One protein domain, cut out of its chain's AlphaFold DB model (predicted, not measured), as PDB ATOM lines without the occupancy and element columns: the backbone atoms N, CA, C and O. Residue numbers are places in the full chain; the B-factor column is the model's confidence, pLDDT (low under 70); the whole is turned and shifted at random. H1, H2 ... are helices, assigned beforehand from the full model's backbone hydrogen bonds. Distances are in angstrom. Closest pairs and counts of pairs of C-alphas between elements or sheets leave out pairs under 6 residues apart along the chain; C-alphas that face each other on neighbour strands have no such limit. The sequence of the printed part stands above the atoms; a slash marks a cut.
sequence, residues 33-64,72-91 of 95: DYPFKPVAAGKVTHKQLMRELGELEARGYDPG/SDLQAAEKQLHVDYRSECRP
ATOM      1  N   ASP A  33      18.997  16.672 -26.396       93.19
ATOM      2  CA  ASP A  33      18.073  16.993 -27.482       93.19
ATOM      3  C   ASP A  33      18.832  17.581 -28.690       93.19
ATOM      4  O   ASP A  33      20.050  17.776 -28.668       93.19
ATOM      5  N   TYR A  34      18.107  17.826 -29.776       93.56
ATOM      6  CA  TYR A  34      18.579  18.603 -30.918       93.56
ATOM      7  C   TYR A  34      19.012  20.018 -30.457       93.56
ATOM      8  O   TYR A  34      18.261  20.620 -29.669       93.56
ATOM      9  N   PRO A  35      20.165  20.548 -30.927       94.12
ATOM     10  CA  PRO A  35      20.977  20.056 -32.058       94.12
ATOM     11  C   PRO A  35      22.081  19.039 -31.713       94.12
ATOM     12  O   PRO A  35      22.690  18.455 -32.607       94.12
ATOM     13  N   PHE A  36      22.349  18.776 -30.434       94.19
ATOM     14  CA  PHE A  36      23.485  17.938 -30.016       94.19
ATOM     15  C   PHE A  36      23.244  16.437 -30.169       94.19
ATOM     16  O   PHE A  36      24.189  15.652 -30.302       94.19
ATOM     17  N   LYS A  37      21.977  16.020 -30.122       91.25
ATOM     18  CA  LYS A  37      21.561  14.660 -30.451       91.25
ATOM     19  C   LYS A  37      20.891  14.646 -31.822       91.25
ATOM     20  O   LYS A  37      19.944  15.404 -32.039       91.25
ATOM     21  N   PRO A  38      21.345  13.777 -32.744       87.25
ATOM     22  CA  PRO A  38      20.737  13.681 -34.057       87.25
ATOM     23  C   PRO A  38      19.288  13.221 -33.915       87.25
ATOM     24  O   PRO A  38      18.992  12.219 -33.260       87.25
ATOM     25  N   VAL A  39      18.388  13.952 -34.560       89.31
ATOM     26  CA  VAL A  39      17.009  13.522 -34.788       89.31
ATOM     27  C   VAL A  39      16.913  12.893 -36.172       89.31
ATOM     28  O   VAL A  39      17.730  13.170 -37.051       89.31
ATOM     29  N   ALA A  40      15.916  12.035 -36.386       90.06
ATOM     30  CA  ALA A  40      15.667  11.497 -37.719       90.06
ATOM     31  C   ALA A  40      15.455  12.643 -38.727       90.06
ATOM     32  O   ALA A  40      14.828  13.658 -38.407       90.06
ATOM     33  N   ALA A  41      15.974  12.479 -39.943       83.62
ATOM     34  CA  ALA A  41      15.854  13.488 -40.991       83.62
ATOM     35  C   ALA A  41      14.383  13.901 -41.189       83.62
ATOM     36  O   ALA A  41      13.485  13.056 -41.240       83.62
ATOM     37  N   GLY A  42      14.130  15.210 -41.247       84.19
ATOM     38  CA  GLY A  42      12.776  15.762 -41.360       84.19
ATOM     39  C   GLY A  42      11.914  15.655 -40.093       84.19
ATOM     40  O   GLY A  42      10.710  15.888 -40.164       84.19
ATOM     41  N   LYS A  43      12.488  15.292 -38.937       92.19
ATOM     42  CA  LYS A  43      11.781  15.231 -37.642       92.19
ATOM     43  C   LYS A  43      12.180  16.333 -36.660       92.19
ATOM     44  O   LYS A  43      11.786  16.259 -35.498       92.19
ATOM     45  N   VAL A  44      12.912  17.358 -37.105       94.38
ATOM     46  CA  VAL A  44      13.107  18.574 -36.303       94.38
ATOM     47  C   VAL A  44      11.747  19.244 -36.125       94.38
ATOM     48  O   VAL A  44      11.072  19.590 -37.094       94.38
ATOM     49  N   THR A  45      11.315  19.389 -34.878       95.31
ATOM     50  CA  THR A  45      10.064  20.073 -34.545       95.31
ATOM     51  C   THR A  45      10.280  21.583 -34.480       95.31
ATOM     52  O   THR A  45      11.355  22.049 -34.111       95.31
ATOM     53  N   HIS A  46       9.228  22.366 -34.735       96.19
ATOM     54  CA  HIS A  46       9.265  23.824 -34.564       96.19
ATOM     55  C   HIS A  46       9.745  24.236 -33.162       96.19
ATOM     56  O   HIS A  46      10.510  25.179 -33.005       96.19
ATOM     57  N   LYS A  47       9.345  23.486 -32.128       95.56
ATOM     58  CA  LYS A  47       9.789  23.723 -30.749       95.56
ATOM     59  C   LYS A  47      11.303  23.546 -30.583       95.56
ATOM     60  O   LYS A  47      11.916  24.330 -29.871       95.56
ATOM     61  N   GLN A  48      11.886  22.518 -31.199       95.62
ATOM     62  CA  GLN A  48      13.334  22.286 -31.160       95.62
ATOM     63  C   GLN A  48      14.084  23.389 -31.908       95.62
ATOM     64  O   GLN A  48      15.054  23.912 -31.371       95.62
ATOM     65  N   LEU A  49      13.587  23.785 -33.084       94.94
ATOM     66  CA  LEU A  49      14.177  24.859 -33.881       94.94
ATOM     67  C   LEU A  49      14.159  26.203 -33.141       94.94
ATOM     68  O   LEU A  49      15.191  26.846 -33.011       94.94
ATOM     69  N   MET A  50      13.010  26.610 -32.595       96.06
ATOM     70  CA  MET A  50      12.905  27.880 -31.864       96.06
ATOM     71  C   MET A  50      13.758  27.905 -30.597       96.06
ATOM     72  O   MET A  50      14.216  28.962 -30.174       96.06
ATOM     73  N   ARG A  51      13.973  26.742 -29.977       96.31
ATOM     74  CA  ARG A  51      14.866  26.632 -28.827       96.31
ATOM     75  C   ARG A  51      16.327  26.806 -29.234       96.31
ATOM     76  O   ARG A  51      17.016  27.572 -28.574       96.31
ATOM     77  N   GLU A  52      16.773  26.141 -30.301       95.88
ATOM     78  CA  GLU A  52      18.119  26.343 -30.856       95.88
ATOM     79  C   GLU A  52      18.331  27.812 -31.238       95.88
ATOM     80  O   GLU A  52      19.338  28.402 -30.861       95.88
ATOM     81  N   LEU A  53      17.350  28.434 -31.900       96.50
ATOM     82  CA  LEU A  53      17.420  29.850 -32.250       96.50
ATOM     83  C   LEU A  53      17.630  30.731 -31.009       96.50
ATOM     84  O   LEU A  53      18.555  31.532 -30.987       96.50
ATOM     85  N   GLY A  54      16.853  30.525 -29.940       95.44
ATOM     86  CA  GLY A  54      17.045  31.263 -28.686       95.44
ATOM     87  C   GLY A  54      18.398  30.992 -28.009       95.44
ATOM     88  O   GLY A  54      18.964  31.878 -27.369       95.44
ATOM     89  N   GLU A  55      18.951  29.784 -28.153       96.31
ATOM     90  CA  GLU A  55      20.299  29.446 -27.678       96.31
ATOM     91  C   GLU A  55      21.392  30.184 -28.472       96.31
ATOM     92  O   GLU A  55      22.388  30.609 -27.877       96.31
ATOM     93  N   LEU A  56      21.205  30.363 -29.781       96.88
ATOM     94  CA  LEU A  56      22.111  31.109 -30.659       96.88
ATOM     95  C   LEU A  56      22.010  32.623 -30.430       96.88
ATOM     96  O   LEU A  56      23.034  33.288 -30.284       96.88
ATOM     97  N   GLU A  57      20.797  33.166 -30.315       95.44
ATOM     98  CA  GLU A  57      20.559  34.586 -30.012       95.44
ATOM     99  C   GLU A  57      21.187  34.983 -28.671       95.44
ATOM    100  O   GLU A  57      21.874  35.998 -28.562       95.44
ATOM    101  N   ALA A  58      21.070  34.123 -27.653       95.19
ATOM    102  CA  ALA A  58      21.723  34.336 -26.362       95.19
ATOM    103  C   ALA A  58      23.265  34.323 -26.425       95.19
ATOM    104  O   ALA A  58      23.927  34.667 -25.443       95.19
ATOM    105  N   ARG A  59      23.840  33.918 -27.564       95.19
ATOM    106  CA  ARG A  59      25.280  33.911 -27.867       95.19
ATOM    107  C   ARG A  59      25.670  34.958 -28.908       95.19
ATOM    108  O   ARG A  59      26.827  34.985 -29.323       95.19
ATOM    109  N   GLY A  60      24.744  35.846 -29.261       93.75
ATOM    110  CA  GLY A  60      25.000  37.011 -30.099       93.75
ATOM    111  C   GLY A  60      24.678  36.830 -31.577       93.75
ATOM    112  O   GLY A  60      25.102  37.677 -32.355       93.75
ATOM    113  N   TYR A  61      23.960  35.771 -31.967       95.25
ATOM    114  CA  TYR A  61      23.380  35.699 -33.310       95.25
ATOM    115  C   TYR A  61      22.208  36.683 -33.438       95.25
ATOM    116  O   TYR A  61      21.286  36.644 -32.625       95.25
ATOM    117  N   ASP A  62      22.230  37.534 -34.462       93.38
ATOM    118  CA  ASP A  62      21.125  38.405 -34.847       93.38
ATOM    119  C   ASP A  62      20.485  37.904 -36.158       93.38
ATOM    120  O   ASP A  62      20.994  38.172 -37.251       93.38
ATOM    121  N   PRO A  63      19.342  37.195 -36.095       88.81
ATOM    122  CA  PRO A  63      18.670  36.683 -37.288       88.81
ATOM    123  C   PRO A  63      18.037  37.776 -38.164       88.81
ATOM    124  O   PRO A  63      17.535  37.459 -39.243       88.81
ATOM    125  N   GLY A  64      17.994  39.032 -37.703       85.94
ATOM    126  CA  GLY A  64      17.360  40.150 -38.403       85.94
ATOM    127  C   GLY A  64      18.282  40.941 -39.335       85.94
ATOM    128  O   GLY A  64      17.795  41.854 -40.003       85.94
ATOM    129  N   SER A  72      27.968  36.009 -40.184       90.25
ATOM    130  CA  SER A  72      29.209  35.524 -39.550       90.25
ATOM    131  C   SER A  72      29.071  35.324 -38.034       90.25
ATOM    132  O   SER A  72      29.767  34.499 -37.436       90.25
ATOM    133  N   ASP A  73      28.142  36.051 -37.427       93.38
ATOM    134  CA  ASP A  73      27.724  35.942 -36.033       93.38
ATOM    135  C   ASP A  73      27.021  34.608 -35.739       93.38
ATOM    136  O   ASP A  73      27.245  34.044 -34.671       93.38
ATOM    137  N   LEU A  74      26.286  34.035 -36.703       94.81
ATOM    138  CA  LEU A  74      25.716  32.687 -36.596       94.81
ATOM    139  C   LEU A  74      26.806  31.644 -36.324       94.81
ATOM    140  O   LEU A  74      26.727  30.895 -35.353       94.81
ATOM    141  N   GLN A  75      27.872  31.639 -37.129       93.81
ATOM    142  CA  GLN A  75      28.983  30.692 -36.961       93.81
ATOM    143  C   GLN A  75      29.697  30.888 -35.614       93.81
ATOM    144  O   GLN A  75      30.136  29.925 -34.976       93.81
ATOM    145  N   ALA A  76      29.825  32.140 -35.162       95.62
ATOM    146  CA  ALA A  76      30.392  32.450 -33.856       95.62
ATOM    147  C   ALA A  76      29.499  31.931 -32.712       95.62
ATOM    148  O   ALA A  76      30.010  31.302 -31.777       95.62
ATOM    149  N   ALA A  77      28.184  32.127 -32.813       96.69
ATOM    150  CA  ALA A  77      27.200  31.660 -31.847       96.69
ATOM    151  C   ALA A  77      27.136  30.126 -31.781       96.69
ATOM    152  O   ALA A  77      27.170  29.567 -30.685       96.69
ATOM    153  N   GLU A  78      27.146  29.430 -32.921       96.69
ATOM    154  CA  GLU A  78      27.198  27.962 -32.997       96.69
ATOM    155  C   GLU A  78      28.458  27.405 -32.320       96.69
ATOM    156  O   GLU A  78      28.405  26.458 -31.527       96.69
ATOM    157  N   LYS A  79      29.615  28.025 -32.581       96.38
ATOM    158  CA  LYS A  79      30.878  27.641 -31.944       96.38
ATOM    159  C   LYS A  79      30.808  27.809 -30.428       96.38
ATOM    160  O   LYS A  79      31.264  26.919 -29.703       96.38
ATOM    161  N   GLN A  80      30.249  28.920 -29.948       96.50
ATOM    162  CA  GLN A  80      30.067  29.150 -28.518       96.50
ATOM    163  C   GLN A  80      29.071  28.148 -27.913       96.50
ATOM    164  O   GLN A  80      29.350  27.570 -26.867       96.50
ATOM    165  N   LEU A  81      27.970  27.847 -28.604       96.56
ATOM    166  CA  LEU A  81      26.975  26.859 -28.178       96.56
ATOM    167  C   LEU A  81      27.594  25.467 -28.015       96.56
ATOM    168  O   LEU A  81      27.328  24.766 -27.038       96.56
ATOM    169  N   HIS A  82      28.506  25.091 -28.912       95.81
ATOM    170  CA  HIS A  82      29.250  23.842 -28.801       95.81
ATOM    171  C   HIS A  82      30.307  23.851 -27.678       95.81
ATOM    172  O   HIS A  82      30.604  22.809 -27.084       95.81
ATOM    173  N   VAL A  83      30.911  25.003 -27.366       95.62
ATOM    174  CA  VAL A  83      31.772  25.151 -26.176       95.62
ATOM    175  C   VAL A  83      30.955  24.907 -24.912       95.62
ATOM    176  O   VAL A  83      31.358  24.082 -24.089       95.62
ATOM    177  N   ASP A  84      29.791  25.539 -24.814       94.75
ATOM    178  CA  ASP A  84      28.924  25.437 -23.645       94.75
ATOM    179  C   ASP A  84      28.423  24.004 -23.473       94.75
ATOM    180  O   ASP A  84      28.594  23.430 -22.399       94.75
ATOM    181  N   TYR A  85      27.985  23.356 -24.559       95.19
ATOM    182  CA  TYR A  85      27.644  21.933 -24.573       95.19
ATOM    183  C   TYR A  85      28.751  21.052 -23.989       95.19
ATOM    184  O   TYR A  85      28.511  20.243 -23.093       95.19
ATOM    185  N   ARG A  86      29.996  21.218 -24.446       93.62
ATOM    186  CA  ARG A  86      31.122  20.413 -23.943       93.62
ATOM    187  C   ARG A  86      31.411  20.661 -22.464       93.62
ATOM    188  O   ARG A  86      31.898  19.752 -21.788       93.62
ATOM    189  N   SER A  87      31.153  21.872 -21.977       93.06
ATOM    190  CA  SER A  87      31.408  22.245 -20.586       93.06
ATOM    191  C   SER A  87      30.281  21.837 -19.631       93.06
ATOM    192  O   SER A  87      30.564  21.429 -18.507       93.06
ATOM    193  N   GLU A  88      29.028  21.876 -20.081       92.50
ATOM    194  CA  GLU A  88      27.842  21.726 -19.228       92.50
ATOM    195  C   GLU A  88      27.176  20.356 -19.359       92.50
ATOM    196  O   GLU A  88      26.579  19.866 -18.405       92.50
ATOM    197  N   CYS A  89      27.319  19.697 -20.509       91.81
ATOM    198  CA  CYS A  89      26.640  18.437 -20.807       91.81
ATOM    199  C   CYS A  89      27.506  17.198 -20.553       91.81
ATOM    200  O   CYS A  89      27.147  16.087 -20.958       91.81
ATOM    201  N   ARG A  90      28.647  17.355 -19.866       84.00
ATOM    202  CA  ARG A  90      29.378  16.209 -19.318       84.00
ATOM    203  C   ARG A  90      28.491  15.528 -18.272       84.00
ATOM    204  O   ARG A  90      28.015  16.211 -17.367       84.00
ATOM    205  N   PRO A  91      28.276  14.204 -18.351       65.75
ATOM    206  CA  PRO A  91      27.562  13.506 -17.295       65.75
ATOM    207  C   PRO A  91      28.325  13.723 -15.988       65.75
ATOM    208  O   PRO A  91      29.517  13.419 -15.910       65.75
TER     209      PRO A  91
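Overview. This is residues 33 to 64 and 72 to 91 of the 95 residues of the protein "Uncharacterized protein DUF4148" of Paraburkholderia tropica (UniProt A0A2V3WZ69). Two helices meet at about a right angle as an L: the last residues of H1, 55 to 57, pack on residues 74 to 81 of the longer H2. A stretch with no named element, residues 33 to 45, leads into the far end of H1 and loops over the open side of the L, where residues 37 to 43 stick out. The printed part has 52 residues with two named helices, H1 then H2 along the chain, and no named strand; the class is all helix. It is only just compact, close to loose, with a radius of gyration of the C-alphas of 11.5 A, and flat, spanning 32 by 27 by 15 A.

Arrangement. Start at the longest helix, H2, residues 72 to 88, and look at its residues 74 to 81. These alone touch H1, residues 46 to 57, which in turn touches H2 with residues 55 to 57 alone. The closest C-alphas of the two helices are those of Leu 56 and Ala 77, 5.3 A apart. Their lines stand about perpendicular, at 81 degrees. In H1 and H2 every backbone O i to N i+4 pair is within hydrogen-bond range.

Along the chain. Find C-alpha 72 at (29.209, 35.524, -39.550); from there H2 runs 24.6 A to C-alpha 88 at (27.842, 21.726, -19.228). Then find C-alpha 46 at (9.265, 23.824, -34.564), where H1 begins; it runs 16.3 A to C-alpha 57.

Size, cuts and confidence. The two C-alphas farthest apart are those of Gly 64 and Pro 91, at 35.5 A. Residues 65 to 71 are not printed, in the link from H1 to H2, and C-alphas 64 and 72 stand 12.8 A apart across this cut. Residues 37 to 43 stand free. The mean pLDDT of the printed part is 93.0, and residue 91 is the one printed residue under 70.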